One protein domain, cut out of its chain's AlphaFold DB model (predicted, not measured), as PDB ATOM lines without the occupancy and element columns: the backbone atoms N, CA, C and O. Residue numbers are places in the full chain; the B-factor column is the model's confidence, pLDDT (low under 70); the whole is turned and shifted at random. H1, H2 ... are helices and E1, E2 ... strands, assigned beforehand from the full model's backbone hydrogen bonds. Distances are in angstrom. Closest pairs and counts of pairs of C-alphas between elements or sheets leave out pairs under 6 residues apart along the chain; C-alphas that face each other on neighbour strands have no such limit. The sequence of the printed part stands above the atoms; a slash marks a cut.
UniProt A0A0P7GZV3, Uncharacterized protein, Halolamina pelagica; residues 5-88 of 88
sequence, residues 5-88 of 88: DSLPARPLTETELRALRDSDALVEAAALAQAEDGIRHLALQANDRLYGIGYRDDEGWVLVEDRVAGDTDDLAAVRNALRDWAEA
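What this domain is: This is residues 5 to 88 of the 88 residues of an uncharacterized protein of Halolamina pelagica (UniProt A0A0P7GZV3). A strongly twisted sheet of four strands forms the middle of three layers, with the short helix H1 over E1 on one face and the longer H2 over E2 and E3 on the other. The printed part has 84 residues, with two named helices and four named strands in the order H1, E1, E2, E3, E4, H2. The sheet, E1 E2 E3 E4, is a meander, each strand the antiparallel neighbour of the one before; the class is mixed. The whole is compact, radius of gyration of the C-alphas 11.8 A, spanning 31 by 29 by 20 A.

Where its parts are: H1, residues 14 to 21, 10.5 A, begins at C-alpha 14 (50.044, -6.950, -43.837). E1 is residues 28 to 35, 21.0 A; E2, 38 to 46, 22.2 A, bends by 63 degrees at residue 41; E3 is 49 to 56, 22.7 A; E4 is 60 to 68, 24.0 A. H2, residues 72 to 87, 23.5 A, ends at C-alpha 87 (32.452, -22.217, -42.744).

How they stand to each other: Within hydrogen-bond range are N 30 and O 43 in hairpin E1 and E2, N 44 and O 51 in E2 and E3, and N 52 and O 65 in E3 and E4, each 2.8 A. H1 has a height over the sheet of 7.6 A; its closest C-alphas to E1 are Arg 21 and Ala 29, 5.3 A. H2's height is 8.1 A; its closest to E3 are Val 78 and Gly 52, 5.5 A. H1 and H2 are apart. O i to N i+4 pairs are within range throughout H1, and 11 of 12 in H2.

The domain as a whole: The C-alphas farthest apart, Asp 24 and Ala 88, are 33.4 A apart. The printed part has no cut and no long link; residues 5 and 72 have pLDDT under 70.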
ATOM      1  N   ASP A   5      55.310 -24.379 -46.205       67.69
ATOM      2  CA  ASP A   5      56.244 -24.434 -45.075       67.69
ATOM      3  C   ASP A   5      57.019 -23.118 -44.877       67.69
ATOM      4  O   ASP A   5      57.477 -22.811 -43.783       67.69
ATOM      5  N   SER A   6      57.113 -22.283 -45.921       73.81
ATOM      6  CA  SER A   6      57.698 -20.940 -45.809       73.81
ATOM      7  C   SER A   6      56.780 -19.938 -45.097       73.81
ATOM      8  O   SER A   6      57.221 -18.833 -44.775       73.81
ATOM      9  N   LEU A   7      55.509 -20.284 -44.870       82.81
ATOM     10  CA  LEU A   7      54.576 -19.444 -44.131       82.81
ATOM     11  C   LEU A   7      54.714 -19.699 -42.624       82.81
ATOM     12  O   LEU A   7      54.856 -20.842 -42.188       82.81
ATOM     13  N   PRO A   8      54.647 -18.646 -41.793       85.38
ATOM     14  CA  PRO A   8      54.725 -18.816 -40.354       85.38
ATOM     15  C   PRO A   8      53.498 -19.586 -39.852       85.38
ATOM     16  O   PRO A   8      52.410 -19.434 -40.396       85.38
ATOM     17  N   ALA A   9      53.633 -20.353 -38.768       85.94
ATOM     18  CA  ALA A   9      52.523 -21.072 -38.122       85.94
ATOM     19  C   ALA A   9      51.566 -20.133 -37.345       85.94
ATOM     20  O   ALA A   9      51.217 -20.389 -36.198       85.94
ATOM     21  N   ARG A  10      51.228 -18.990 -37.946       89.12
ATOM     22  CA  ARG A  10      50.313 -17.953 -37.461       89.12
ATOM     23  C   ARG A  10      49.735 -17.176 -38.655       89.12
ATOM     24  O   ARG A  10      50.343 -17.205 -39.732       89.12
ATOM     25  N   PRO A  11      48.625 -16.439 -38.476       90.25
ATOM     26  CA  PRO A  11      48.118 -15.515 -39.486       90.25
ATOM     27  C   PRO A  11      49.192 -14.520 -39.934       90.25
ATOM     28  O   PRO A  11      50.008 -14.053 -39.135       90.25
ATOM     29  N   LEU A  12      49.196 -14.195 -41.227       89.19
ATOM     30  CA  LEU A  12      50.170 -13.261 -41.784       89.19
ATOM     31  C   LEU A  12      49.813 -11.828 -41.414       89.19
ATOM     32  O   LEU A  12      48.653 -11.420 -41.444       89.19
ATOM     33  N   THR A  13      50.831 -11.016 -41.174       90.69
ATOM     34  CA  THR A  13      50.656  -9.564 -41.088       90.69
ATOM     35  C   THR A  13      50.591  -8.928 -42.478       90.69
ATOM     36  O   THR A  13      51.098  -9.471 -43.461       90.69
ATOM     37  N   GLU A  14      50.025  -7.722 -42.582       87.50
ATOM     38  CA  GLU A  14      50.044  -6.950 -43.837       87.50
ATOM     39  C   GLU A  14      51.470  -6.704 -44.358       87.50
ATOM     40  O   GLU A  14      51.700  -6.650 -45.568       87.50
ATOM     41  N   THR A  15      52.442  -6.565 -43.451       88.50
ATOM     42  CA  THR A  15      53.858  -6.407 -43.803       88.50
ATOM     43  C   THR A  15      54.429  -7.679 -44.421       88.50
ATOM     44  O   THR A  15      55.101  -7.594 -45.447       88.50
ATOM     45  N   GLU A  16      54.134  -8.851 -43.858       89.06
ATOM     46  CA  GLU A  16      54.579 -10.130 -44.424       89.06
ATOM     47  C   GLU A  16      53.882 -10.431 -45.758       89.06
ATOM     48  O   GLU A  16      54.540 -10.863 -46.700       89.06
ATOM     49  N   LEU A  17      52.590 -10.104 -45.903       88.06
ATOM     50  CA  LEU A  17      51.912 -10.177 -47.202       88.06
ATOM     51  C   LEU A  17      52.606  -9.294 -48.243       88.06
ATOM     52  O   LEU A  17      52.782  -9.696 -49.391       88.06
ATOM     53  N   ARG A  18      52.997  -8.075 -47.861       86.00
ATOM     54  CA  ARG A  18      53.725  -7.183 -48.765       86.00
ATOM     55  C   ARG A  18      55.089  -7.760 -49.144       86.00
ATOM     56  O   ARG A  18      55.458  -7.650 -50.304       86.00
ATOM     57  N   ALA A  19      55.792  -8.395 -48.211       86.50
ATOM     58  CA  ALA A  19      57.043  -9.091 -48.508       86.50
ATOM     59  C   ALA A  19      56.833 -10.278 -49.467       86.50
ATOM     60  O   ALA A  19      57.648 -10.485 -50.358       86.50
ATOM     61  N   LEU A  20      55.717 -11.011 -49.349       84.06
ATOM     62  CA  LEU A  20      55.350 -12.062 -50.307       84.06
ATOM     63  C   LEU A  20      55.092 -11.500 -51.710       84.06
ATOM     64  O   LEU A  20      55.550 -12.085 -52.682       84.06
ATOM     65  N   ARG A  21      54.410 -10.351 -51.819       83.88
ATOM     66  CA  ARG A  21      54.195  -9.658 -53.107       83.88
ATOM     67  C   ARG A  21      55.492  -9.212 -53.778       83.88
ATOM     68  O   ARG A  21      55.525  -9.098 -54.993       83.88
ATOM     69  N   ASP A  22      56.509  -8.903 -52.982       82.94
ATOM     70  CA  ASP A  22      57.829  -8.480 -53.457       82.94
ATOM     71  C   ASP A  22      58.736  -9.678 -53.798       82.94
ATOM     72  O   ASP A  22      59.816  -9.520 -54.362       82.94
ATOM     73  N   SER A  23      58.307 -10.895 -53.453       81.00
ATOM     74  CA  SER A  23      59.088 -12.108 -53.651       81.00
ATOM     75  C   SER A  23      59.030 -12.580 -55.104       81.00
ATOM     76  O   SER A  23      57.952 -12.767 -55.657       81.00
ATOM     77  N   ASP A  24      60.191 -12.879 -55.689       76.44
ATOM     78  CA  ASP A  24      60.339 -13.334 -57.085       76.44
ATOM     79  C   ASP A  24      59.596 -14.655 -57.387       76.44
ATOM     80  O   ASP A  24      59.289 -14.979 -58.531       76.44
ATOM     81  N   ALA A  25      59.257 -15.424 -56.348       78.06
ATOM     82  CA  ALA A  25      58.523 -16.680 -56.478       78.06
ATOM     83  C   ALA A  25      57.021 -16.501 -56.785       78.06
ATOM     84  O   ALA A  25      56.370 -17.469 -57.195       78.06
ATOM     85  N   LEU A  26      56.467 -15.306 -56.561       80.88
ATOM     86  CA  LEU A  26      55.046 -15.009 -56.701       80.88
ATOM     87  C   LEU A  26      54.834 -13.917 -57.750       80.88
ATOM     88  O   LEU A  26      55.536 -12.916 -57.794       80.88
ATOM     89  N   VAL A  27      53.827 -14.119 -58.594       82.75
ATOM     90  CA  VAL A  27      53.354 -13.111 -59.547       82.75
ATOM     91  C   VAL A  27      52.422 -12.136 -58.838       82.75
ATOM     92  O   VAL A  27      52.524 -10.927 -59.022       82.75
ATOM     93  N   GLU A  28      51.523 -12.658 -58.002       83.00
ATOM     94  CA  GLU A  28      50.599 -11.846 -57.219       83.00
ATOM     95  C   GLU A  28      50.299 -12.512 -55.874       83.00
ATOM     96  O   GLU A  28      50.288 -13.736 -55.746       83.00
ATOM     97  N   ALA A  29      50.036 -11.703 -54.852       85.94
ATOM     98  CA  ALA A  29      49.519 -12.176 -53.577       85.94
ATOM     99  C   ALA A  29      48.415 -11.235 -53.095       85.94
ATOM    100  O   ALA A  29      48.598 -10.020 -53.031       85.94
ATOM    101  N   ALA A  30      47.262 -11.763 -52.713       86.69
ATOM    102  CA  ALA A  30      46.129 -10.986 -52.238       86.69
ATOM    103  C   ALA A  30      45.593 -11.556 -50.926       86.69
ATOM    104  O   ALA A  30      45.354 -12.754 -50.807       86.69
ATOM    105  N   ALA A  31      45.372 -10.681 -49.943       89.06
ATOM    106  CA  ALA A  31      44.586 -11.038 -48.771       89.06
ATOM    107  C   ALA A  31      43.112 -11.103 -49.170       89.06
ATOM    108  O   ALA A  31      42.556 -10.134 -49.687       89.06
ATOM    109  N   LEU A  32      42.489 -12.248 -48.913       86.62
ATOM    110  CA  LEU A  32      41.071 -12.474 -49.174       86.62
ATOM    111  C   LEU A  32      40.220 -12.320 -47.916       86.62
ATOM    112  O   LEU A  32      39.064 -11.910 -48.010       86.62
ATOM    113  N   ALA A  33      40.789 -12.614 -46.748       85.81
ATOM    114  CA  ALA A  33      40.156 -12.361 -45.464       85.81
ATOM    115  C   ALA A  33      41.197 -12.043 -44.396       85.81
ATOM    116  O   ALA A  33      42.234 -12.706 -44.295       85.81
ATOM    117  N   GLN A  34      40.865 -11.058 -43.567       86.00
ATOM    118  CA  GLN A  34      41.611 -10.715 -42.367       86.00
ATOM    119  C   GLN A  34      40.712 -10.860 -41.141       86.00
ATOM    120  O   GLN A  34      39.522 -10.546 -41.190       86.00
ATOM    121  N   ALA A  35      41.308 -11.320 -40.053       84.69
ATOM    122  CA  ALA A  35      40.757 -11.310 -38.711       84.69
ATOM    123  C   ALA A  35      41.565 -10.336 -37.837       84.69
ATOM    124  O   ALA A  35      42.542  -9.745 -38.293       84.69
ATOM    125  N   GLU A  36      41.179 -10.191 -36.569       83.44
ATOM    126  CA  GLU A  36      41.869  -9.310 -35.611       83.44
ATOM    127  C   GLU A  36      43.341  -9.695 -35.388       83.44
ATOM    128  O   GLU A  36      44.174  -8.829 -35.145       83.44
ATOM    129  N   ASP A  37      43.664 -10.983 -35.521       83.75
ATOM    130  CA  ASP A  37      45.021 -11.520 -35.356       83.75
ATOM    131  C   ASP A  37      45.872 -11.444 -36.644       83.75
ATOM    132  O   ASP A  37      47.081 -11.649 -36.612       83.75
ATOM    133  N   GLY A  38      45.259 -11.123 -37.791       89.75
ATOM    134  CA  GLY A  38      45.952 -10.995 -39.072       89.75
ATOM    135  C   GLY A  38      45.205 -11.616 -40.250       89.75
ATOM    136  O   GLY A  38      44.025 -11.966 -40.183       89.75
ATOM    137  N   ILE A  39      45.906 -11.752 -41.368       92.06
ATOM    138  CA  ILE A  39      45.390 -12.314 -42.613       92.06
ATOM    139  C   ILE A  39      45.301 -13.829 -42.465       92.06
ATOM    140  O   ILE A  39      46.309 -14.496 -42.237       92.06
ATOM    141  N   ARG A  40      44.087 -14.361 -42.624       90.81
ATOM    142  CA  ARG A  40      43.806 -15.799 -42.520       90.81
ATOM    143  C   ARG A  40      43.583 -16.455 -43.874       90.81
ATOM    144  O   ARG A  40      43.831 -17.643 -44.003       90.81
ATOM    145  N   HIS A  41      43.142 -15.708 -44.885       93.06
ATOM    146  CA  HIS A  41      42.932 -16.248 -46.230       93.06
ATOM    147  C   HIS A  41      43.754 -15.479 -47.255       93.06
ATOM    148  O   HIS A  41      43.715 -14.245 -47.301       93.06
ATOM    149  N   LEU A  42      44.453 -16.222 -48.105       91.38
ATOM    150  CA  LEU A  42      45.363 -15.718 -49.122       91.38
ATOM    151  C   LEU A  42      45.007 -16.313 -50.481       91.38
ATOM    152  O   LEU A  42      44.734 -17.505 -50.594       91.38
ATOM    153  N   ALA A  43      45.078 -15.489 -51.517       90.62
ATOM    154  CA  ALA A  43      45.222 -15.940 -52.891       90.62
ATOM    155  C   ALA A  43      46.649 -15.636 -53.338       90.62
ATOM    156  O   ALA A  43      47.057 -14.476 -53.332       90.62
ATOM    157  N   LEU A  44      47.407 -16.665 -53.701       88.81
ATOM    158  CA  LEU A  44      48.761 -16.534 -54.221       88.81
ATOM    159  C   LEU A  44      48.784 -16.999 -55.669       88.81
ATOM    160  O   LEU A  44      48.432 -18.136 -55.959       88.81
ATOM    161  N   GLN A  45      49.227 -16.145 -56.574       88.12
ATOM    162  CA  GLN A  45      49.495 -16.520 -57.949       88.12
ATOM    163  C   GLN A  45      50.990 -16.772 -58.110       88.12
ATOM    164  O   GLN A  45      51.801 -15.874 -57.896       88.12
ATOM    165  N   ALA A  46      51.362 -17.983 -58.517       86.31
ATOM    166  CA  ALA A  46      52.728 -18.315 -58.894       86.31
ATOM    167  C   ALA A  46      52.739 -18.824 -60.335       86.31
ATOM    168  O   ALA A  46      52.206 -19.895 -60.636       86.31
ATOM    169  N   ASN A  47      53.408 -18.080 -61.218       84.12
ATOM    170  CA  ASN A  47      53.387 -18.308 -62.663       84.12
ATOM    171  C   ASN A  47      51.937 -18.306 -63.196       84.12
ATOM    172  O   ASN A  47      51.200 -17.345 -62.992       84.12
ATOM    173  N   ASP A  48      51.533 -19.401 -63.837       86.06
ATOM    174  CA  ASP A  48      50.213 -19.607 -64.438       86.06
ATOM    175  C   ASP A  48      49.238 -20.314 -63.479       86.06
ATOM    176  O   ASP A  48      48.230 -20.870 -63.897       86.06
ATOM    177  N   ARG A  49      49.556 -20.381 -62.179       87.81
ATOM    178  CA  ARG A  49      48.723 -21.065 -61.179       87.81
ATOM    179  C   ARG A  49      48.326 -20.132 -60.056       87.81
ATOM    180  O   ARG A  49      49.149 -19.364 -59.565       87.81
ATOM    181  N   LEU A  50      47.073 -20.248 -59.643       90.00
ATOM    182  CA  LEU A  50      46.474 -19.548 -58.524       90.00
ATOM    183  C   LEU A  50      46.177 -20.551 -57.408       90.00
ATOM    184  O   LEU A  50      45.496 -21.556 -57.621       90.00
ATOM    185  N   TYR A  51      46.676 -20.244 -56.219       90.12
ATOM    186  CA  TYR A  51      46.546 -21.041 -55.012       90.12
ATOM    187  C   TYR A  51      45.709 -20.278 -53.989       90.12
ATOM    188  O   TYR A  51      46.027 -19.142 -53.632       90.12
ATOM    189  N   GLY A  52      44.647 -20.908 -53.501       92.88
ATOM    190  CA  GLY A  52      43.872 -20.457 -52.356       92.88
ATOM    191  C   GLY A  52      44.388 -21.111 -51.091       92.88
ATOM    192  O   GLY A  52      44.297 -22.329 -50.952       92.88
ATOM    193  N   ILE A  53      44.910 -20.315 -50.164       92.50
ATOM    194  CA  ILE A  53      45.475 -20.812 -48.912       92.50
ATOM    195  C   ILE A  53      44.675 -20.245 -47.747       92.50
ATOM    196  O   ILE A  53      44.479 -19.031 -47.642       92.50
ATOM    197  N   GLY A  54      44.216 -21.136 -46.875       92.75
ATOM    198  CA  GLY A  54      43.494 -20.790 -45.662       92.75
ATOM    199  C   GLY A  54      44.285 -21.157 -44.416       92.75
ATOM    200  O   GLY A  54      44.952 -22.184 -44.383       92.75
ATOM    201  N   TYR A  55      44.216 -20.317 -43.390       91.44
ATOM    202  CA  TYR A  55      44.818 -20.565 -42.086       91.44
ATOM    203  C   TYR A  55      43.761 -20.997 -41.068       91.44
ATOM    204  O   TYR A  55      42.777 -20.283 -40.846       91.44
ATOM    205  N   ARG A  56      44.010 -22.122 -40.393       89.44
ATOM    206  CA  ARG A  56      43.271 -22.589 -39.212       89.44
ATOM    207  C   ARG A  56      44.214 -22.681 -38.019       89.44
ATOM    208  O   ARG A  56      45.354 -23.094 -38.163       89.44
ATOM    209  N   ASP A  57      43.725 -22.337 -36.832       86.44
ATOM    210  CA  ASP A  57      44.527 -22.407 -35.602       86.44
ATOM    211  C   ASP A  57      44.962 -23.844 -35.245       86.44
ATOM    212  O   ASP A  57      46.034 -24.029 -34.678       86.44
ATOM    213  N   ASP A  58      44.160 -24.855 -35.599       86.38
ATOM    214  CA  ASP A  58      44.458 -26.268 -35.308       86.38
ATOM    215  C   ASP A  58      45.350 -26.925 -36.383       86.38
ATOM    216  O   ASP A  58      46.218 -27.735 -36.067       86.38
ATOM    217  N   GLU A  59      45.179 -26.539 -37.655       85.75
ATOM    218  CA  GLU A  59      45.835 -27.179 -38.811       85.75
ATOM    219  C   GLU A  59      46.979 -26.344 -39.422       85.75
ATOM    220  O   GLU A  59      47.812 -26.871 -40.157       85.75
ATOM    221  N   GLY A  60      47.050 -25.045 -39.126       90.06
ATOM    222  CA  GLY A  60      47.971 -24.102 -39.758       90.06
ATOM    223  C   GLY A  60      47.522 -23.672 -41.159       90.06
ATOM    224  O   GLY A  60      46.328 -23.530 -41.434       90.06
ATOM    225  N   TRP A  61      48.488 -23.413 -42.047       91.44
ATOM    226  CA  TRP A  61      48.224 -23.051 -43.442       91.44
ATOM    227  C   TRP A  61      47.907 -24.284 -44.283       91.44
ATOM    228  O   TRP A  61      48.732 -25.182 -44.432       91.44
ATOM    229  N   VAL A  62      46.730 -24.278 -44.895       91.06
ATOM    230  CA  VAL A  62      46.207 -25.369 -45.712       91.06
ATOM    231  C   VAL A  62      45.953 -24.864 -47.126       91.06
ATOM    232  O   VAL A  62      45.374 -23.793 -47.328       91.06
ATOM    233  N   LEU A  63      46.375 -25.645 -48.122       91.44
ATOM    234  CA  LEU A  63      45.973 -25.426 -49.508       91.44
ATOM    235  C   LEU A  63      44.512 -25.848 -49.668       91.44
ATOM    236  O   LEU A  63      44.200 -27.033 -49.583       91.44
ATOM    237  N   VAL A  64      43.639 -24.878 -49.901       92.06
ATOM    238  CA  VAL A  64      42.202 -25.107 -50.093       92.06
ATOM    239  C   VAL A  64      41.874 -25.268 -51.570       92.06
ATOM    240  O   VAL A  64      41.056 -26.105 -51.932       92.06
ATOM    241  N   GLU A  65      42.522 -24.477 -52.425       90.44
ATOM    242  CA  GLU A  65      42.230 -24.440 -53.856       90.44
ATOM    243  C   GLU A  65      43.523 -24.319 -54.667       90.44
ATOM    244  O   GLU A  65      44.431 -23.573 -54.302       90.44
ATOM    245  N   ASP A  66      43.592 -25.022 -55.793       90.75
ATOM    246  CA  ASP A  66      44.682 -24.936 -56.766       90.75
ATOM    247  C   ASP A  66      44.090 -24.982 -58.174       90.75
ATOM    248  O   ASP A  66      43.385 -25.921 -58.548       90.75
ATOM    249  N   ARG A  67      44.369 -23.947 -58.966       88.06
ATOM    250  CA  ARG A  67      43.881 -23.845 -60.342       88.06
ATOM    251  C   ARG A  67      44.836 -23.082 -61.239       88.06
ATOM    252  O   ARG A  67      45.766 -22.427 -60.779       88.06
ATOM    253  N   VAL A  68      44.587 -23.162 -62.539       87.38
ATOM    254  CA  VAL A  68      45.265 -22.328 -63.535       87.38
ATOM    255  C   VAL A  68      44.743 -20.895 -63.408       87.38
ATOM    256  O   VAL A  68      43.538 -20.694 -63.284       87.38
ATOM    257  N   ALA A  69      45.644 -19.915 -63.384       82.62
ATOM    258  CA  ALA A  69      45.309 -18.499 -63.313       82.62
ATOM    259  C   ALA A  69      44.941 -18.006 -64.722       82.62
ATOM    260  O   ALA A  69      45.830 -17.774 -65.536       82.62
ATOM    261  N   GLY A  70      43.644 -17.896 -65.021       71.69
ATOM    262  CA  GLY A  70      43.157 -17.474 -66.336       71.69
ATOM    263  C   GLY A  70      42.701 -16.017 -66.360       71.69
ATOM    264  O   GLY A  70      43.167 -15.236 -67.186       71.69
ATOM    265  N   ASP A  71      41.821 -15.642 -65.432       74.00
ATOM    266  CA  ASP A  71      41.140 -14.348 -65.411       74.00
ATOM    267  C   ASP A  71      40.832 -13.873 -63.980       74.00
ATOM    268  O   ASP A  71      40.940 -14.601 -62.996       74.00
ATOM    269  N   THR A  72      40.377 -12.624 -63.841       69.00
ATOM    270  CA  THR A  72      40.005 -12.037 -62.537       69.00
ATOM    271  C   THR A  72      38.854 -12.777 -61.837       69.00
ATOM    272  O   THR A  72      38.698 -12.652 -60.620       69.00
ATOM    273  N   ASP A  73      38.055 -13.555 -62.575       80.56
ATOM    274  CA  ASP A  73      36.993 -14.403 -62.017       80.56
ATOM    275  C   ASP A  73      37.559 -15.541 -61.149       80.56
ATOM    276  O   ASP A  73      36.964 -15.912 -60.133       80.56
ATOM    277  N   ASP A  74      38.771 -16.017 -61.453       83.25
ATOM    278  CA  ASP A  74      39.432 -17.072 -60.684       83.25
ATOM    279  C   ASP A  74      39.705 -16.647 -59.241       83.25
ATOM    280  O   ASP A  74      39.535 -17.440 -58.313       83.25
ATOM    281  N   LEU A  75      40.047 -15.376 -59.017       81.56
ATOM    282  CA  LEU A  75      40.241 -14.844 -57.669       81.56
ATOM    283  C   LEU A  75      38.928 -14.840 -56.872       81.56
ATOM    284  O   LEU A  75      38.913 -15.139 -55.674       81.56
ATOM    285  N   ALA A  76      37.808 -14.531 -57.529       85.75
ATOM    286  CA  ALA A  76      36.496 -14.587 -56.900       85.75
ATOM    287  C   ALA A  76      36.093 -16.032 -56.566       85.75
ATOM    288  O   ALA A  76      35.532 -16.263 -55.490       85.75
ATOM    289  N   ALA A  77      36.410 -16.990 -57.441       88.12
ATOM    290  CA  ALA A  77      36.202 -18.414 -57.201       88.12
ATOM    291  C   ALA A  77      37.026 -18.910 -56.003       88.12
ATOM    292  O   ALA A  77      36.452 -19.464 -55.069       88.12
ATOM    293  N   VAL A  78      38.327 -18.604 -55.966       89.81
ATOM    294  CA  VAL A  78      39.220 -18.944 -54.845       89.81
ATOM    295  C   VAL A  78      38.718 -18.345 -53.533       89.81
ATOM    296  O   VAL A  78      38.668 -19.026 -52.512       89.81
ATOM    297  N   ARG A  79      38.266 -17.086 -53.548       86.81
ATOM    298  CA  ARG A  79      37.660 -16.454 -52.368       86.81
ATOM    299  C   ARG A  79      36.406 -17.182 -51.895       86.81
ATOM    300  O   ARG A  79      36.222 -17.331 -50.692       86.81
ATOM    301  N   ASN A  80      35.529 -17.587 -52.812       89.94
ATOM    302  CA  ASN A  80      34.324 -18.329 -52.448       89.94
ATOM    303  C   ASN A  80      34.673 -19.709 -51.872       89.94
ATOM    304  O   ASN A  80      34.096 -20.064 -50.852       89.94
ATOM    305  N   ALA A  81      35.634 -20.426 -52.462       90.94
ATOM    306  CA  ALA A  81      36.114 -21.713 -51.957       90.94
ATOM    307  C   ALA A  81      36.730 -21.588 -50.555       90.94
ATOM    308  O   ALA A  81      36.395 -22.354 -49.661       90.94
ATOM    309  N   LEU A  82      37.565 -20.570 -50.327       90.25
ATOM    310  CA  LEU A  82      38.146 -20.291 -49.008       90.25
ATOM    311  C   LEU A  82      37.091 -19.924 -47.965       90.25
ATOM    312  O   LEU A  82      37.222 -20.306 -46.807       90.25
ATOM    313  N   ARG A  83      36.049 -19.185 -48.361       88.12
ATOM    314  CA  ARG A  83      34.932 -18.873 -47.466       88.12
ATOM    315  C   ARG A  83      34.150 -20.135 -47.107       88.12
ATOM    316  O   ARG A  83      33.928 -20.361 -45.928       88.12
ATOM    317  N   ASP A  84      33.788 -20.946 -48.098       90.56
ATOM    318  CA  ASP A  84      33.073 -22.210 -47.888       90.56
ATOM    319  C   ASP A  84      33.870 -23.150 -46.970       90.56
ATOM    320  O   ASP A  84      33.356 -23.618 -45.962       90.56
ATOM    321  N   TRP A  85      35.172 -23.296 -47.228       91.44
ATOM    322  CA  TRP A  85      36.082 -24.053 -46.372       91.44
ATOM    323  C   TRP A  85      36.188 -23.495 -44.949       91.44
ATOM    324  O   TRP A  85      36.313 -24.261 -44.000       91.44
ATOM    325  N   ALA A  86      36.160 -22.177 -44.763       85.31
ATOM    326  CA  ALA A  86      36.205 -21.581 -43.429       85.31
ATOM    327  C   ALA A  86      34.897 -21.776 -42.640       85.31
ATOM    328  O   ALA A  86      34.923 -21.735 -41.411       85.31
ATOM    329  N   GLU A  87      33.774 -21.973 -43.334       85.12
ATOM    330  CA  GLU A  87      32.452 -22.217 -42.744       85.12
ATOM    331  C   GLU A  87      32.130 -23.718 -42.567       85.12
ATOM    332  O   GLU A  87      31.168 -24.043 -41.868       85.12
ATOM    333  N   ALA A  88      32.923 -24.608 -43.177       81.50
ATOM    334  CA  ALA A  88      32.788 -26.070 -43.130       81.50
ATOM    335  C   ALA A  88      33.416 -26.714 -41.882       81.50
ATOM    336  O   ALA A  88      32.734 -27.573 -41.277       81.50
TER     337      ALA A  88